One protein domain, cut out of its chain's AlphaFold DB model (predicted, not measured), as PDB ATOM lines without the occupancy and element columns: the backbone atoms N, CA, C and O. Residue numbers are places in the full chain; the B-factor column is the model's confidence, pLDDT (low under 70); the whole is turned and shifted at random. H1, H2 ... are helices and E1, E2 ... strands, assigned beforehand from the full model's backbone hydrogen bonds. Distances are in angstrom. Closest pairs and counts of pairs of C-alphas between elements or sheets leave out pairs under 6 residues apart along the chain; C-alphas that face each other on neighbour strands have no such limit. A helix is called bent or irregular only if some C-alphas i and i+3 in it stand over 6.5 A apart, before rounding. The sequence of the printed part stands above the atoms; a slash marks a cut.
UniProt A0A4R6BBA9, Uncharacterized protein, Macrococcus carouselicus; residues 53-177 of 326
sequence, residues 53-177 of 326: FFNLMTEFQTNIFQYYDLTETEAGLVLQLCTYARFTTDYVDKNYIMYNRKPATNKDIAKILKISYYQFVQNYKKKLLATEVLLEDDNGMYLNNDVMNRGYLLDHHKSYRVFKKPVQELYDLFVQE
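This is residues 53 to 177 of the 326 residues of an uncharacterized protein of Macrococcus carouselicus (UniProt A0A4R6BBA9). Helix H2 runs through the middle of a rounded body, with a small, strongly twisted four-stranded sheet at its later end and helices H3, H4 and H5 round it. On another side of H2 lies a separate two-stranded ribbon, E1 with E6, and little H1 sits beside the first residues of H2, 72 to 75. A long loop, residues 144 to 158, joins the sheet to the ribbon. The 125 residues printed hold five named helices and six named strands, in the order E1 H1 H2 E2 E3 H3 H4 E4 E5 E6 H5, of mixed class; the sheet's order is E2 E3 E5 E4, with E2 and E3, and E5 and E4, antiparallel, as are E1 and E6 in the ribbon. The whole is compact, with a radius of gyration of the C-alphas of 13.8 A and spans of 41 by 34 by 28 A.

The printed part begins with strand E1, residues 53 to 57, 12.8 A long, from C-alpha 53 at (135.874, 124.653, 200.776). H1 is residues 64 to 67. H2, residues 72 to 84, is 19.4 A long and begins at C-alpha 72, at (126.471, 106.050, 193.748). E2, residues 85 to 87, follows H2 directly, and E3 is residues 95 to 99, 12.7 A long. H3 is residues 106 to 112, and H4, residues 117 to 130, is 18.5 A long. H4 is only just irregular: C-alphas 122 and 125 are 6.7 A apart. E4 is residues 134 to 137, E5 residues 140 to 143 and E6 residues 159 to 163, 12.9 A long. H5, residues 164 to 174, is 15.7 A long and ends at C-alpha 174, at (126.217, 115.734, 185.006).

H2 is the hub, touching three helices. It only just touches H1, with residues 72 to 75 alone; the closest C-alphas, of Phe 65 and Glu 72, are 6.9 A apart. It touches H5 at a steep tilt of 40 degrees, opposite ways, with the C-alphas of Thr 83 and Lys 164 closest at 4.9 A. It only just touches H3, with residues 80 to 81 alone, about perpendicular at 85 degrees; Leu 81 and Ile 112 have the closest C-alphas, at 7.6 A. H4 touches H3 with its residues 117 to 121 alone, about perpendicular at 83 degrees, the C-alphas of Ala 110 and Tyr 117 coming closest at 5.1 A. H2 is on the sheet, at a height over the sheet of 9.2 A, while H3 and H4 only graze it. In the hairpin of E2 and E3, N 86 and O 96 are 2.8 A apart; in that of E4 and E5, N 135 and O 142 are 2.9 A apart. E3 and E5 meet only at a point, where C-alphas 96 and 142 face each other at 3.9 A. In the antiparallel pair E1 and E6, N 54 and O 162 are 2.8 A apart. H2 and E6 are near each other. Every O i to N i+4 pair is within hydrogen-bond range in H3 and H5, against 7 of 9 in H2 and 7 of 10 in H4; H1 is too short for such a pair.

The two C-alphas farthest apart, of Tyr 118 and Asp 155, are 41.1 A apart. The printed part has no cut. The link from E5 to E6, 15 residues, is long; within it residues 148 to 149 pair antiparallel with residues 55 to 56 of E1. The mean pLDDT of the printed part is 88.4, and residues 88 to 92 and 151 to 157 are under 70.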
ATOM      1  N   PHE A  53     135.670 126.099 200.683       84.12
ATOM      2  CA  PHE A  53     135.874 124.653 200.776       84.12
ATOM      3  C   PHE A  53     135.250 124.064 202.046       84.12
ATOM      4  O   PHE A  53     135.191 124.741 203.069       84.12
ATOM      5  N   PHE A  54     134.813 122.812 202.013       87.19
ATOM      6  CA  PHE A  54     134.494 122.025 203.208       87.19
ATOM      7  C   PHE A  54     135.564 120.953 203.428       87.19
ATOM      8  O   PHE A  54     136.362 120.686 202.532       87.19
ATOM      9  N   ASN A  55     135.615 120.367 204.618       86.69
ATOM     10  CA  ASN A  55     136.462 119.216 204.891       86.69
ATOM     11  C   ASN A  55     135.583 117.967 204.888       86.69
ATOM     12  O   ASN A  55     134.672 117.865 205.701       86.69
ATOM     13  N   LEU A  56     135.833 117.044 203.971       89.38
ATOM     14  CA  LEU A  56     135.281 115.699 203.990       89.38
ATOM     15  C   LEU A  56     136.026 114.888 205.052       89.38
ATOM     16  O   LEU A  56     137.255 114.786 205.003       89.38
ATOM     17  N   MET A  57     135.287 114.323 205.995       87.62
ATOM     18  CA  MET A  57     135.832 113.549 207.102       87.62
ATOM     19  C   MET A  57     135.849 112.086 206.676       87.62
ATOM     20  O   MET A  57     134.813 111.455 206.519       87.62
ATOM     21  N   THR A  58     137.027 111.573 206.340       86.69
ATOM     22  CA  THR A  58     137.177 110.191 205.880       86.69
ATOM     23  C   THR A  58     138.641 109.789 205.920       86.69
ATOM     24  O   THR A  58     139.540 110.614 205.724       86.69
ATOM     25  N   GLU A  59     138.892 108.510 206.170       86.12
ATOM     26  CA  GLU A  59     140.245 107.983 206.135       86.12
ATOM     27  C   GLU A  59     140.757 107.805 204.704       86.12
ATOM     28  O   GLU A  59     140.002 107.682 203.738       86.12
ATOM     29  N   PHE A  60     142.083 107.784 204.578       86.00
ATOM     30  CA  PHE A  60     142.736 107.474 203.317       86.00
ATOM     31  C   PHE A  60     142.340 106.064 202.857       86.00
ATOM     32  O   PHE A  60     142.433 105.111 203.634       86.00
ATOM     33  N   GLN A  61     141.926 105.957 201.594       85.88
ATOM     34  CA  GLN A  61     141.429 104.750 200.926       85.88
ATOM     35  C   GLN A  61     140.092 104.183 201.421       85.88
ATOM     36  O   GLN A  61     139.773 103.020 201.165       85.88
ATOM     37  N   THR A  62     139.278 104.977 202.109       89.69
ATOM     38  CA  THR A  62     137.939 104.522 202.495       89.69
ATOM     39  C   THR A  62     137.012 104.422 201.285       89.69
ATOM     40  O   THR A  62     136.828 105.384 200.538       89.69
ATOM     41  N   ASN A  63     136.340 103.280 201.133       90.06
ATOM     42  CA  ASN A  63     135.226 103.139 200.200       90.06
ATOM     43  C   ASN A  63     133.975 103.837 200.763       90.06
ATOM     44  O   ASN A  63     133.280 103.294 201.621       90.06
ATOM     45  N   ILE A  64     133.678 105.036 200.256       90.31
ATOM     46  CA  ILE A  64     132.557 105.881 200.708       90.31
ATOM     47  C   ILE A  64     131.200 105.174 200.603       90.31
ATOM     48  O   ILE A  64     130.354 105.377 201.470       90.31
ATOM     49  N   PHE A  65     130.983 104.337 199.583       90.56
ATOM     50  CA  PHE A  65     129.699 103.650 199.398       90.56
ATOM     51  C   PHE A  65     129.418 102.674 200.534       90.56
ATOM     52  O   PHE A  65     128.316 102.642 201.068       90.56
ATOM     53  N   GLN A  66     130.432 101.902 200.919       89.81
ATOM     54  CA  GLN A  66     130.319 100.940 202.009       89.81
ATOM     55  C   GLN A  66     130.321 101.635 203.368       89.81
ATOM     56  O   GLN A  66     129.526 101.283 204.229       89.81
ATOM     57  N   TYR A  67     131.188 102.635 203.548       90.12
ATOM     58  CA  TYR A  67     131.353 103.324 204.827       90.12
ATOM     59  C   TYR A  67     130.087 104.069 205.266       90.12
ATOM     60  O   TYR A  67     129.725 104.010 206.434       90.12
ATOM     61  N   TYR A  68     129.395 104.727 204.331       89.81
ATOM     62  CA  TYR A  68     128.168 105.480 204.618       89.81
ATOM     63  C   TYR A  68     126.874 104.747 204.220       89.81
ATOM     64  O   TYR A  68     125.801 105.338 204.306       89.81
ATOM     65  N   ASP A  69     126.958 103.496 203.750       92.38
ATOM     66  CA  ASP A  69     125.826 102.729 203.196       92.38
ATOM     67  C   ASP A  69     125.024 103.507 202.125       92.38
ATOM     68  O   ASP A  69     123.792 103.623 202.160       92.38
ATOM     69  N   LEU A  70     125.753 104.074 201.158       93.25
ATOM     70  CA  LEU A  70     125.205 104.889 200.074       93.25
ATOM     71  C   LEU A  70     125.391 104.217 198.714       93.25
ATOM     72  O   LEU A  70     126.456 103.697 198.380       93.25
ATOM     73  N   THR A  71     124.377 104.335 197.864       93.31
ATOM     74  CA  THR A  71     124.508 104.106 196.422       93.31
ATOM     75  C   THR A  71     125.323 105.223 195.759       93.31
ATOM     76  O   THR A  71     125.488 106.313 196.309       93.31
ATOM     77  N   GLU A  72     125.784 105.004 194.524       92.94
ATOM     78  CA  GLU A  72     126.471 106.050 193.748       92.94
ATOM     79  C   GLU A  72     125.610 107.305 193.576       92.94
ATOM     80  O   GLU A  72     126.099 108.424 193.679       92.94
ATOM     81  N   THR A  73     124.314 107.139 193.309       95.31
ATOM     82  CA  THR A  73     123.406 108.279 193.168       95.31
ATOM     83  C   THR A  73     123.337 109.071 194.465       95.31
ATOM     84  O   THR A  73     123.556 110.278 194.439       95.31
ATOM     85  N   GLU A  74     123.100 108.408 195.597       96.62
ATOM     86  CA  GLU A  74     123.009 109.064 196.906       96.62
ATOM     87  C   GLU A  74     124.316 109.753 197.292       96.62
ATOM     88  O   GLU A  74     124.285 110.900 197.726       96.62
ATOM     89  N   ALA A  75     125.459 109.109 197.052       95.62
ATOM     90  CA  ALA A  75     126.774 109.702 197.257       95.62
ATOM     91  C   ALA A  75     126.938 111.005 196.446       95.62
ATOM     92  O   ALA A  75     127.416 112.008 196.975       95.62
ATOM     93  N   GLY A  76     126.480 111.031 195.189       96.25
ATOM     94  CA  GLY A  76     126.480 112.241 194.363       96.25
ATOM     95  C   GLY A  76     125.583 113.353 194.917       96.25
ATOM     96  O   GLY A  76     125.995 114.514 194.949       96.25
ATOM     97  N   LEU A  77     124.386 113.006 195.405       97.12
ATOM     98  CA  LEU A  77     123.482 113.964 196.056       97.12
ATOM     99  C   LEU A  77     124.109 114.532 197.339       97.12
ATOM    100  O   LEU A  77     124.099 115.742 197.544       97.12
ATOM    101  N   VAL A  78     124.696 113.678 198.182       96.94
ATOM    102  CA  VAL A  78     125.363 114.076 199.433       96.94
ATOM    103  C   VAL A  78     126.519 115.026 199.153       96.94
ATOM    104  O   VAL A  78     126.597 116.082 199.780       96.94
ATOM    105  N   LEU A  79     127.369 114.704 198.171       95.62
ATOM    106  CA  LEU A  79     128.485 115.567 197.794       95.62
ATOM    107  C   LEU A  79     128.000 116.972 197.399       95.62
ATOM    108  O   LEU A  79     128.610 117.969 197.793       95.62
ATOM    109  N   GLN A  80     126.867 117.071 196.697       96.88
ATOM    110  CA  GLN A  80     126.251 118.356 196.376       96.88
ATOM    111  C   GLN A  80     125.727 119.084 197.619       96.88
ATOM    112  O   GLN A  80     125.972 120.286 197.760       96.88
ATOM    113  N   LEU A  81     125.061 118.391 198.550       96.94
ATOM    114  CA  LEU A  81     124.581 118.996 199.802       96.94
ATOM    115  C   LEU A  81     125.723 119.570 200.647       96.94
ATOM    116  O   LEU A  81     125.567 120.661 201.199       96.94
ATOM    117  N   CYS A  82     126.889 118.912 200.677       94.56
ATOM    118  CA  CYS A  82     128.085 119.424 201.358       94.56
ATOM    119  C   CYS A  82     128.467 120.835 200.882       94.56
ATOM    120  O   CYS A  82     128.973 121.648 201.658       94.56
ATOM    121  N   THR A  83     128.178 121.179 199.622       94.06
ATOM    122  CA  THR A  83     128.469 122.517 199.085       94.06
ATOM    123  C   THR A  83     127.531 123.603 199.620       94.06
ATOM    124  O   THR A  83     127.901 124.779 199.649       94.06
ATOM    125  N   TYR A  84     126.344 123.237 200.101       94.25
ATOM    126  CA  TYR A  84     125.365 124.158 200.687       94.25
ATOM    127  C   TYR A  84     125.418 124.183 202.215       94.25
ATOM    128  O   TYR A  84     124.816 125.064 202.830       94.25
ATOM    129  N   ALA A  85     126.175 123.275 202.828       91.50
ATOM    130  CA  ALA A  85     126.369 123.245 204.263       91.50
ATOM    131  C   ALA A  85     127.176 124.455 204.760       91.50
ATOM    132  O   ALA A  85     128.184 124.873 204.167       91.50
ATOM    133  N   ARG A  86     126.730 125.033 205.873       86.81
ATOM    134  CA  ARG A  86     127.416 126.114 206.576       86.81
ATOM    135  C   ARG A  86     127.473 125.816 208.058       86.81
ATOM    136  O   ARG A  86     126.486 125.408 208.655       86.81
ATOM    137  N   PHE A  87     128.630 126.109 208.628       75.25
ATOM    138  CA  PHE A  87     128.789 126.222 210.063       75.25
ATOM    139  C   PHE A  87     128.454 127.658 210.441       75.25
ATOM    140  O   PHE A  87     129.080 128.596 209.939       75.25
ATOM    141  N   THR A  88     127.427 127.842 211.258       63.75
ATOM    142  CA  THR A  88     127.002 129.166 211.709       63.75
ATOM    143  C   THR A  88     127.094 129.210 213.219       63.75
ATOM    144  O   THR A  88     126.565 128.332 213.888       63.75
ATOM    145  N   THR A  89     127.696 130.260 213.765       60.31
ATOM    146  CA  THR A  89     127.749 130.478 215.220       60.31
ATOM    147  C   THR A  89     126.362 130.591 215.853       60.31
ATOM    148  O   THR A  89     126.210 130.325 217.038       60.31
ATOM    149  N   ASP A  90     125.360 130.961 215.052       59.25
ATOM    150  CA  ASP A  90     123.970 131.139 215.478       59.25
ATOM    151  C   ASP A  90     123.261 129.807 215.774       59.25
ATOM    152  O   ASP A  90     122.266 129.785 216.494       59.25
ATOM    153  N   TYR A  91     123.785 128.693 215.251       57.59
ATOM    154  CA  TYR A  91     123.229 127.360 215.446       57.59
ATOM    155  C   TYR A  91     124.361 126.414 215.863       57.59
ATOM    156  O   TYR A  91     125.151 125.966 215.035       57.59
ATOM    157  N   VAL A  92     124.443 126.170 217.172       57.12
ATOM    158  CA  VAL A  92     125.458 125.375 217.887       57.12
ATOM    159  C   VAL A  92     126.011 124.205 217.052       57.12
ATOM    160  O   VAL A  92     125.287 123.257 216.759       57.12
ATOM    161  N   ASP A  93     127.292 124.295 216.682       72.25
ATOM    162  CA  ASP A  93     128.183 123.228 216.193       72.25
ATOM    163  C   ASP A  93     127.691 122.292 215.068       72.25
ATOM    164  O   ASP A  93     128.217 121.188 214.888       72.25
ATOM    165  N   LYS A  94     126.716 122.725 214.264       85.81
ATOM    166  CA  LYS A  94     126.105 121.903 213.207       85.81
ATOM    167  C   LYS A  94     126.299 122.498 211.815       85.81
ATOM    168  O   LYS A  94     126.277 123.712 211.612       85.81
ATOM    169  N   ASN A  95     126.450 121.617 210.826       89.88
ATOM    170  CA  ASN A  95     126.619 121.973 209.418       89.88
ATOM    171  C   ASN A  95     125.262 122.050 208.693       89.88
ATOM    172  O   ASN A  95     124.948 121.205 207.851       89.88
ATOM    173  N   TYR A  96     124.443 123.054 209.025       92.81
ATOM    174  CA  TYR A  96     123.122 123.240 208.409       92.81
ATOM    175  C   TYR A  96     123.215 123.484 206.911       92.81
ATOM    176  O   TYR A  96     124.065 124.239 206.431       92.81
ATOM    177  N   ILE A  97     122.300 122.872 206.165       94.50
ATOM    178  CA  ILE A  97     122.161 123.102 204.733       94.50
ATOM    179  C   ILE A  97     121.464 124.445 204.554       94.50
ATOM    180  O   ILE A  97     120.334 124.634 204.999       94.50
ATOM    181  N   MET A  98     122.139 125.382 203.894       92.56
ATOM    182  CA  MET A  98     121.653 126.746 203.738       92.56
ATOM    183  C   MET A  98     121.291 127.034 202.286       92.56
ATOM    184  O   MET A  98     122.103 126.858 201.378       92.56
ATOM    185  N   TYR A  99     120.104 127.593 202.070       92.75
ATOM    186  CA  TYR A  99     119.665 128.116 200.782       92.75
ATOM    187  C   TYR A  99     119.265 129.582 200.941       92.75
ATOM    188  O   TYR A  99     118.541 129.946 201.863       92.75
ATOM    189  N   ASN A 100     119.792 130.467 200.088       88.88
ATOM    190  CA  ASN A 100     119.541 131.914 200.177       88.88
ATOM    191  C   ASN A 100     119.760 132.506 201.588       88.88
ATOM    192  O   ASN A 100     119.010 133.368 202.040       88.88
ATOM    193  N   ARG A 101     120.825 132.055 202.272       86.62
ATOM    194  CA  ARG A 101     121.222 132.470 203.636       86.62
ATOM    195  C   ARG A 101     120.244 132.077 204.753       86.62
ATOM    196  O   ARG A 101     120.366 132.605 205.852       86.62
ATOM    197  N   LYS A 102     119.323 131.149 204.507       90.75
ATOM    198  CA  LYS A 102     118.428 130.574 205.521       90.75
ATOM    199  C   LYS A 102     118.563 129.048 205.540       90.75
ATOM    200  O   LYS A 102     118.984 128.502 204.516       90.75
ATOM    201  N   PRO A 103     118.225 128.370 206.652       92.50
ATOM    202  CA  PRO A 103     118.115 126.916 206.659       92.50
ATOM    203  C   PRO A 103     117.193 126.445 205.530       92.50
ATOM    204  O   PRO A 103     116.118 127.010 205.314       92.50
ATOM    205  N   ALA A 104     117.658 125.473 204.752       95.69
ATOM    206  CA  ALA A 104     116.964 124.989 203.569       95.69
ATOM    207  C   ALA A 104     115.752 124.140 203.969       95.69
ATOM    208  O   ALA A 104     115.863 123.187 204.740       95.69
ATOM    209  N   THR A 105     114.589 124.445 203.392       96.81
ATOM    210  CA  THR A 105     113.410 123.584 203.516       96.81
ATOM    211  C   THR A 105     113.556 122.334 202.643       96.81
ATOM    212  O   THR A 105     114.364 122.295 201.716       96.81
ATOM    213  N   ASN A 106     112.697 121.331 202.838       97.50
ATOM    214  CA  ASN A 106     112.619 120.170 201.939       97.50
ATOM    215  C   ASN A 106     112.460 120.562 200.452       97.50
ATOM    216  O   ASN A 106     112.984 119.878 199.575       97.50
ATOM    217  N   LYS A 107     111.739 121.656 200.151       97.44
ATOM    218  CA  LYS A 107     111.579 122.162 198.775       97.44
ATOM    219  C   LYS A 107     112.879 122.756 198.239       97.44
ATOM    220  O   LYS A 107     113.217 122.520 197.083       97.44
ATOM    221  N   ASP A 108     113.605 123.487 199.080       98.19
ATOM    222  CA  ASP A 108     114.899 124.056 198.710       98.19
ATOM    223  C   ASP A 108     115.931 122.955 198.470       98.19
ATOM    224  O   ASP A 108     116.636 122.999 197.467       98.19
ATOM    225  N   ILE A 109     115.974 121.927 199.326       97.75
ATOM    226  CA  ILE A 109     116.876 120.786 199.133       97.75
ATOM    227  C   ILE A 109     116.552 120.035 197.842       97.75
ATOM    228  O   ILE A 109     117.458 119.756 197.060       97.75
ATOM    229  N   ALA A 110     115.276 119.761 197.570       97.62
ATOM    230  CA  ALA A 110     114.877 119.127 196.315       97.62
ATOM    231  C   ALA A 110     115.353 119.937 195.091       97.62
ATOM    232  O   ALA A 110     115.898 119.366 194.147       97.62
ATOM    233  N   LYS A 111     115.255 121.272 195.157       97.19
ATOM    234  CA  LYS A 111     115.758 122.182 194.120       97.19
ATOM    235  C   LYS A 111     117.285 122.166 193.999       97.19
ATOM    236  O   LYS A 111     117.791 122.116 192.885       97.19
ATOM    237  N   ILE A 112     118.018 122.191 195.115       97.19
ATOM    238  CA  ILE A 112     119.491 122.062 195.137       97.19
ATOM    239  C   ILE A 112     119.928 120.771 194.436       97.19
ATOM    240  O   ILE A 112     120.920 120.756 193.711       97.19
ATOM    241  N   LEU A 113     119.167 119.700 194.651       97.44
ATOM    242  CA  LEU A 113     119.438 118.377 194.111       97.44
ATOM    243  C   LEU A 113     118.879 118.155 192.698       97.44
ATOM    244  O   LEU A 113     119.157 117.103 192.125       97.44
ATOM    245  N   LYS A 114     118.146 119.116 192.116       97.19
ATOM    246  CA  LYS A 114     117.487 118.994 190.799       97.19
ATOM    247  C   LYS A 114     116.520 117.808 190.704       97.19
ATOM    248  O   LYS A 114     116.459 117.093 189.699       97.19
ATOM    249  N   ILE A 115     115.797 117.544 191.789       96.25
ATOM    250  CA  ILE A 115     114.816 116.459 191.883       96.25
ATOM    251  C   ILE A 115     113.477 116.997 192.367       96.25
ATOM    252  O   ILE A 115     113.388 118.040 193.012       96.25
ATOM    253  N   SER A 116     112.406 116.250 192.103       96.00
ATOM    254  CA  SER A 116     111.101 116.641 192.629       96.00
ATOM    255  C   SER A 116     111.078 116.574 194.158       96.00
ATOM    256  O   SER A 116     111.685 115.699 194.779       96.00
ATOM    257  N   TYR A 117     110.294 117.467 194.765       96.25
ATOM    258  CA  TYR A 117     110.025 117.457 196.205       96.25
ATOM    259  C   TYR A 117     109.599 116.069 196.704       96.25
ATOM    260  O   TYR A 117     110.084 115.597 197.729       96.25
ATOM    261  N   TYR A 118     108.722 115.398 195.953       95.56
ATOM    262  CA  TYR A 118     108.227 114.072 196.304       95.56
ATOM    263  C   TYR A 118     109.343 113.019 196.291       95.56
ATOM    264  O   TYR A 118     109.478 112.276 197.261       95.56
ATOM    265  N   GLN A 119     110.183 112.993 195.247       94.69
ATOM    266  CA  GLN A 119     111.340 112.088 195.186       94.69
ATOM    267  C   GLN A 119     112.307 112.331 196.346       94.69
ATOM    268  O   GLN A 119     112.784 111.368 196.944       94.69
ATOM    269  N   PHE A 120     112.587 113.595 196.680       97.06
ATOM    270  CA  PHE A 120     113.450 113.916 197.813       97.06
ATOM    271  C   PHE A 120     112.870 113.372 199.120       97.06
ATOM    272  O   PHE A 120     113.531 112.591 199.794       97.06
ATOM    273  N   VAL A 121     111.633 113.741 199.460       96.19
ATOM    274  CA  VAL A 121     111.038 113.402 200.760       96.19
ATOM    275  C   VAL A 121     110.817 111.895 200.917       96.19
ATOM    276  O   VAL A 121     111.125 111.353 201.975       96.19
ATOM    277  N   GLN A 122     110.306 111.218 199.886       92.38
ATOM    278  CA  GLN A 122     109.922 109.806 199.996       92.38
ATOM    279  C   GLN A 122     111.099 108.840 199.856       92.38
ATOM    280  O   GLN A 122     111.115 107.812 200.531       92.38
ATOM    281  N   ASN A 123     112.088 109.167 199.017       91.69
ATOM    282  CA  ASN A 123     113.150 108.217 198.680       91.69
ATOM    283  C   ASN A 123     114.470 108.589 199.356       91.69
ATOM    284  O   ASN A 123     115.041 107.787 200.088       91.69
ATOM    285  N   TYR A 124     114.948 109.814 199.133       96.06
ATOM    286  CA  TYR A 124     116.319 110.175 199.496       96.06
ATOM    287  C   TYR A 124     116.445 110.667 200.933       96.06
ATOM    288  O   TYR A 124     117.309 110.192 201.658       96.06
ATOM    289  N   LYS A 125     115.562 111.560 201.389       97.19
ATOM    290  CA  LYS A 125     115.600 112.098 202.753       97.19
ATOM    291  C   LYS A 125     115.552 110.975 203.783       97.19
ATOM    292  O   LYS A 125     116.412 110.910 204.652       97.19
ATOM    293  N   LYS A 126     114.582 110.064 203.654       95.25
ATOM    294  CA  LYS A 126     114.424 108.932 204.575       95.25
ATOM    295  C   LYS A 126     115.680 108.059 204.632       95.25
ATOM    296  O   LYS A 126     116.095 107.686 205.723       95.25
ATOM    297  N   LYS A 127     116.285 107.756 203.479       95.00
ATOM    298  CA  LYS A 127     117.522 106.971 203.412       95.00
ATOM    299  C   LYS A 127     118.694 107.712 204.057       95.00
ATOM    300  O   LYS A 127     119.356 107.126 204.898       95.00
ATOM    301  N   LEU A 128     118.897 108.992 203.734       96.81
ATOM    302  CA  LEU A 128     120.005 109.790 204.275       96.81
ATOM    303  C   LEU A 128     119.896 110.042 205.786       96.81
ATOM    304  O   LEU A 128     120.923 110.147 206.451       96.81
ATOM    305  N   LEU A 129     118.673 110.129 206.320       96.62
ATOM    306  CA  LEU A 129     118.425 110.153 207.765       96.62
ATOM    307  C   LEU A 129     118.751 108.798 208.406       96.62
ATOM    308  O   LEU A 129     119.377 108.752 209.458       96.62
ATOM    309  N   ALA A 130     118.346 107.692 207.773       94.88
ATOM    310  CA  ALA A 130     118.588 106.346 208.295       94.88
ATOM    311  C   ALA A 130     120.076 105.958 208.305       94.88
ATOM    312  O   ALA A 130     120.484 105.173 209.152       94.88
ATOM    313  N   THR A 131     120.877 106.498 207.382       94.81
ATOM    314  CA  THR A 131     122.336 106.312 207.350       94.81
ATOM    315  C   THR A 131     123.092 107.359 208.175       94.81
ATOM    316  O   THR A 131     124.313 107.422 208.086       94.81
ATOM    317  N   GLU A 132     122.385 108.223 208.912       95.62
ATOM    318  CA  GLU A 132     122.950 109.298 209.746       95.62
ATOM    319  C   GLU A 132     123.889 110.265 209.003       95.62
ATOM    320  O   GLU A 132     124.686 110.981 209.612       95.62
ATOM    321  N   VAL A 133     123.787 110.322 207.672       95.56
ATOM    322  CA  VAL A 133     124.536 111.272 206.835       95.56
ATOM    323  C   VAL A 133     123.888 112.652 206.907       95.56
ATOM    324  O   VAL A 133     124.569 113.679 206.984       95.56
ATOM    325  N   LEU A 134     122.557 112.658 206.882       96.81
ATOM    326  CA  LEU A 134     121.718 113.823 207.100       96.81
ATOM    327  C   LEU A 134     121.042 113.682 208.462       96.81
ATOM    328  O   LEU A 134     120.629 112.592 208.843       96.81
ATOM    329  N   LEU A 135     120.884 114.794 209.161       96.06
ATOM    330  CA  LEU A 135     120.155 114.891 210.417       96.06
ATOM    331  C   LEU A 135     119.176 116.070 210.328       96.06
ATOM    332  O   LEU A 135     119.323 116.954 209.478       96.06
ATOM    333  N   GLU A 136     118.153 116.077 211.177       95.31
ATOM    334  CA  GLU A 136     117.116 117.111 211.191       95.31
ATOM    335  C   GLU A 136     116.740 117.467 212.629       95.31
ATOM    336  O   GLU A 136     116.641 116.592 213.488       95.31
ATOM    337  N   ASP A 137     116.548 118.758 212.882       93.69
ATOM    338  CA  ASP A 137     115.962 119.287 214.111       93.69
ATOM    339  C   ASP A 137     115.023 120.466 213.803       93.69
ATOM    340  O   ASP A 137     114.734 120.757 212.639       93.69
ATOM    341  N   ASP A 138     114.552 121.152 214.845       91.44
ATOM    342  CA  ASP A 138     113.605 122.267 214.736       91.44
ATOM    343  C   ASP A 138     114.118 123.441 213.877       91.44
ATOM    344  O   ASP A 138     113.316 124.208 213.340       91.44
ATOM    345  N   ASN A 139     115.440 123.591 213.714       89.56
ATOM    346  CA  ASN A 139     116.038 124.651 212.897       89.56
ATOM    347  C   ASN A 139     116.201 124.238 211.427       89.56
ATOM    348  O   ASN A 139     116.335 125.106 210.559       89.56
ATOM    349  N   GLY A 140     116.193 122.936 211.133       92.25
ATOM    350  CA  GLY A 140     116.244 122.394 209.778       92.25
ATOM    351  C   GLY A 140     117.173 121.192 209.633       92.25
ATOM    352  O   GLY A 140     117.532 120.516 210.594       92.25
ATOM    353  N   MET A 141     117.563 120.916 208.388       95.75
ATOM    354  CA  MET A 141     118.434 119.787 208.055       95.75
ATOM    355  C   MET A 141     119.910 120.189 208.036       95.75
ATOM    356  O   MET A 141     120.283 121.242 207.508       95.75
ATOM    357  N   TYR A 142     120.760 119.314 208.562       94.81
ATOM    358  CA  TYR A 142     122.204 119.503 208.645       94.81
ATOM    359  C   TYR A 142     122.948 118.205 208.337       94.81
ATOM    360  O   TYR A 142     122.416 117.110 208.505       94.81
ATOM    361  N   LEU A 143     124.179 118.335 207.848       94.81
ATOM    362  CA  LEU A 143     125.054 117.188 207.620       94.81
ATOM    363  C   LEU A 143     125.767 116.808 208.913       94.81
ATOM    364  O   LEU A 143     126.159 117.680 209.693       94.81
ATOM    365  N   ASN A 144     125.946 115.506 209.111       92.19
ATOM    366  CA  ASN A 144     126.701 114.985 210.238       92.19
ATOM    367  C   ASN A 144     128.175 115.426 210.151       92.19
ATOM    368  O   ASN A 144     128.790 115.404 209.079       92.19
ATOM    369  N   ASN A 145     128.742 115.827 211.291       88.19
ATOM    370  CA  ASN A 145     130.132 116.260 211.402       88.19
ATOM    371  C   ASN A 145     131.120 115.135 211.063       88.19
ATOM    372  O   ASN A 145     132.220 115.430 210.601       88.19
ATOM    373  N   ASP A 146     130.709 113.872 211.218       87.31
ATOM    374  CA  ASP A 146     131.495 112.695 210.830       87.31
ATOM    375  C   ASP A 146     131.548 112.480 209.314       87.31
ATOM    376  O   ASP A 146     132.423 111.772 208.827       87.31
ATOM    377  N   VAL A 147     130.651 113.123 208.560       88.12
ATOM    378  CA  VAL A 147     130.698 113.156 207.094       88.12
ATOM    379  C   VAL A 147     131.531 114.344 206.642       88.12
ATOM    380  O   VAL A 147     132.405 114.226 205.781       88.12
ATOM    381  N   MET A 148     131.253 115.528 207.189       89.62
ATOM    382  CA  MET A 148     131.885 116.754 206.722       89.62
ATOM    383  C   MET A 148     131.936 117.835 207.808       89.62
ATOM    384  O   MET A 148     131.025 117.967 208.614       89.62
ATOM    385  N   ASN A 149     132.970 118.681 207.781       85.69
ATOM    386  CA  ASN A 149     133.080 119.842 208.666       85.69
ATOM    387  C   ASN A 149     133.546 121.124 207.933       85.69
ATOM    388  O   ASN A 149     134.442 121.083 207.085       85.69
ATOM    389  N   ARG A 150     132.954 122.285 208.251       78.38
ATOM    390  CA  ARG A 150     133.372 123.619 207.755       78.38
ATOM    391  C   ARG A 150     134.269 124.388 208.736       78.38
ATOM    392  O   ARG A 150     134.834 125.405 208.341       78.38
ATOM    393  N   GLY A 151     134.350 123.950 209.993       63.31
ATOM    394  CA  GLY A 151     135.084 124.616 211.069       63.31
ATOM    395  C   GLY A 151     136.599 124.392 211.030       63.31
ATOM    396  O   GLY A 151     137.130 123.691 210.163       63.31
ATOM    397  N   TYR A 152     137.297 124.997 211.995       57.00
ATOM    398  CA  TYR A 152     138.700 124.692 212.264       57.00
ATOM    399  C   TYR A 152     138.802 123.241 212.726       57.00
ATOM    400  O   TYR A 152     138.270 122.874 213.772       57.00
ATOM    401  N   LEU A 153     139.470 122.415 211.930       59.78
ATOM    402  CA  LEU A 153     139.840 121.078 212.357       59.78
ATOM    403  C   LEU A 153     141.022 121.193 213.316       59.78
ATOM    404  O   LEU A 153     141.997 121.876 213.009       59.78
ATOM    405  N   LEU A 154     140.941 120.508 214.452       51.78
ATOM    406  CA  LEU A 154     142.137 120.174 215.216       51.78
ATOM    407  C   LEU A 154     142.996 119.258 214.325       51.78
ATOM    408  O   LEU A 154     142.453 118.348 213.695       51.78
ATOM    409  N   ASP A 155     144.308 119.512 214.256       48.91
ATOM    410  CA  ASP A 155     145.289 118.929 213.308       48.91
ATOM    411  C   ASP A 155     145.337 117.383 213.248       48.91
ATOM    412  O   ASP A 155     146.042 116.801 212.425       48.91
ATOM    413  N   HIS A 156     144.576 116.687 214.089       45.56
ATOM    414  CA  HIS A 156     144.572 115.234 214.219       45.56
ATOM    415  C   HIS A 156     143.539 114.508 213.344       45.56
ATOM    416  O   HIS A 156     143.564 113.278 213.280       45.56
ATOM    417  N   HIS A 157     142.642 115.213 212.646       51.06
ATOM    418  CA  HIS A 157     141.628 114.549 211.820       51.06
ATOM    419  C   HIS A 157     142.087 114.324 210.373       51.06
ATOM    420  O   HIS A 157     142.399 115.263 209.637       51.06
ATOM    421  N   LYS A 158     142.055 113.056 209.940       70.88
ATOM    422  CA  LYS A 158     142.196 112.635 208.538       70.88
ATOM    423  C   LYS A 158     141.027 113.219 207.736       70.88
ATOM    424  O   LYS A 158     139.923 112.687 207.755       70.88
ATOM    425  N   SER A 159     141.248 114.354 207.083       79.00
ATOM    426  CA  SER A 159     140.223 115.006 206.271       79.00
ATOM    427  C   SER A 159     140.742 115.377 204.891       79.00
ATOM    428  O   SER A 159     141.939 115.605 204.683       79.00
ATOM    429  N   TYR A 160     139.823 115.467 203.938       82.62
ATOM    430  CA  TYR A 160     140.078 115.999 202.609       82.62
ATOM    431  C   TYR A 160     139.419 117.359 202.520       82.62
ATOM    432  O   TYR A 160     138.202 117.475 202.625       82.62
ATOM    433  N   ARG A 161     140.212 118.408 202.310       83.56
ATOM    434  CA  ARG A 161     139.661 119.684 201.850       83.56
ATOM    435  C   ARG A 161     138.965 119.425 200.513       83.56
ATOM    436  O   ARG A 161     139.504 118.642 199.750       83.56
ATOM    437  N   VAL A 162     137.798 120.020 200.265       86.31
ATOM    438  CA  VAL A 162     136.999 119.903 199.032       86.31
ATOM    439  C   VAL A 162     136.406 121.267 198.689       86.31
ATOM    440  O   VAL A 162     135.662 121.848 199.476       86.31
ATOM    441  N   PHE A 163     136.746 121.816 197.521       85.56
ATOM    442  CA  PHE A 163     136.227 123.108 197.072       85.56
ATOM    443  C   PHE A 163     134.771 123.008 196.621       85.56
ATOM    444  O   PHE A 163     134.395 122.125 195.856       85.56
ATOM    445  N   LYS A 164     133.958 123.975 197.051       88.88
ATOM    446  CA  LYS A 164     132.516 124.005 196.781       88.88
ATOM    447  C   LYS A 164     132.205 124.214 195.303       88.88
ATOM    448  O   LYS A 164     131.398 123.488 194.739       88.88
ATOM    449  N   LYS A 165     132.844 125.216 194.695       88.50
ATOM    450  CA  LYS A 165     132.530 125.659 193.332       88.50
ATOM    451  C   LYS A 165     132.780 124.563 192.279       88.50
ATOM    452  O   LYS A 165     131.843 124.288 191.541       88.50
ATOM    453  N   PRO A 166     133.934 123.862 192.262       88.25
ATOM    454  CA  PRO A 166     134.145 122.771 191.309       88.25
ATOM    455  C   PRO A 166     133.145 121.620 191.463       88.25
ATOM    456  O   PRO A 166     132.713 121.053 190.467       88.25
ATOM    457  N   VAL A 167     132.735 121.290 192.694       91.81
ATOM    458  CA  VAL A 167     131.697 120.271 192.926       91.81
ATOM    459  C   VAL A 167     130.358 120.709 192.338       91.81
ATOM    460  O   VAL A 167     129.705 119.909 191.677       91.81
ATOM    461  N   GLN A 168     129.963 121.968 192.547       93.25
ATOM    462  CA  GLN A 168     128.718 122.510 191.996       93.25
ATOM    463  C   GLN A 168     128.735 122.518 190.464       93.25
ATOM    464  O   GLN A 168     127.768 122.082 189.852       93.25
ATOM    465  N   GLU A 169     129.846 122.936 189.852       91.69
ATOM    466  CA  GLU A 169     130.028 122.921 188.394       91.69
ATOM    467  C   GLU A 169     129.964 121.495 187.831       91.69
ATOM    468  O   GLU A 169     129.270 121.247 186.847       91.69
ATOM    469  N   LEU A 170     130.624 120.537 188.493       91.88
ATOM    470  CA  LEU A 170     130.560 119.125 188.121       91.88
ATOM    471  C   LEU A 170     129.130 118.583 188.249       91.88
ATOM    472  O   LEU A 170     128.636 117.896 187.358       91.88
ATOM    473  N   TYR A 171     128.441 118.903 189.344       95.00
ATOM    474  CA  TYR A 171     127.057 118.492 189.549       95.00
ATOM    475  C   TYR A 171     126.135 119.079 188.483       95.00
ATOM    476  O   TYR A 171     125.289 118.370 187.941       95.00
ATOM    477  N   ASP A 172     126.321 120.350 188.136       94.31
ATOM    478  CA  ASP A 172     125.522 121.013 187.116       94.31
ATOM    479  C   ASP A 172     125.729 120.434 185.720       94.31
ATOM    480  O   ASP A 172     124.764 120.356 184.956       94.31
ATOM    481  N   LEU A 173     126.945 119.977 185.429       93.50
ATOM    482  CA  LEU A 173     127.290 119.329 184.173       93.50
ATOM    483  C   LEU A 173     126.650 117.939 184.030       93.50
ATOM    484  O   LEU A 173     126.116 117.605 182.974       93.50
ATOM    485  N   PHE A 174     126.694 117.118 185.084       92.31
ATOM    486  CA  PHE A 174     126.217 115.734 185.006       92.31
ATOM    487  C   PHE A 174     124.728 115.574 185.317       92.31
ATOM    488  O   PHE A 174     124.084 114.682 184.757       92.31
ATOM    489  N   VAL A 175     124.175 116.384 186.223       94.44
ATOM    490  CA  VAL A 175     122.849 116.130 186.798       94.44
ATOM    491  C   VAL A 175     121.755 116.907 186.084       94.44
ATOM    492  O   VAL A 175     121.707 118.140 186.096       94.44
ATOM    493  N   GLN A 176     120.825 116.146 185.509       92.38
ATOM    494  CA  GLN A 176     119.654 116.659 184.805       92.38
ATOM    495  C   GLN A 176     118.436 116.739 185.733       92.38
ATOM    496  O   GLN A 176     118.180 115.823 186.518       92.38
ATOM    497  N   GLU A 177     117.646 117.803 185.577       92.75
ATOM    498  CA  GLU A 177     116.413 118.024 186.340       92.75
ATOM    499  C   GLU A 177     115.452 116.832 186.230       92.75
ATOM    500  O   GLU A 177     115.173 116.320 185.143       92.75
TER     501      GLU A 177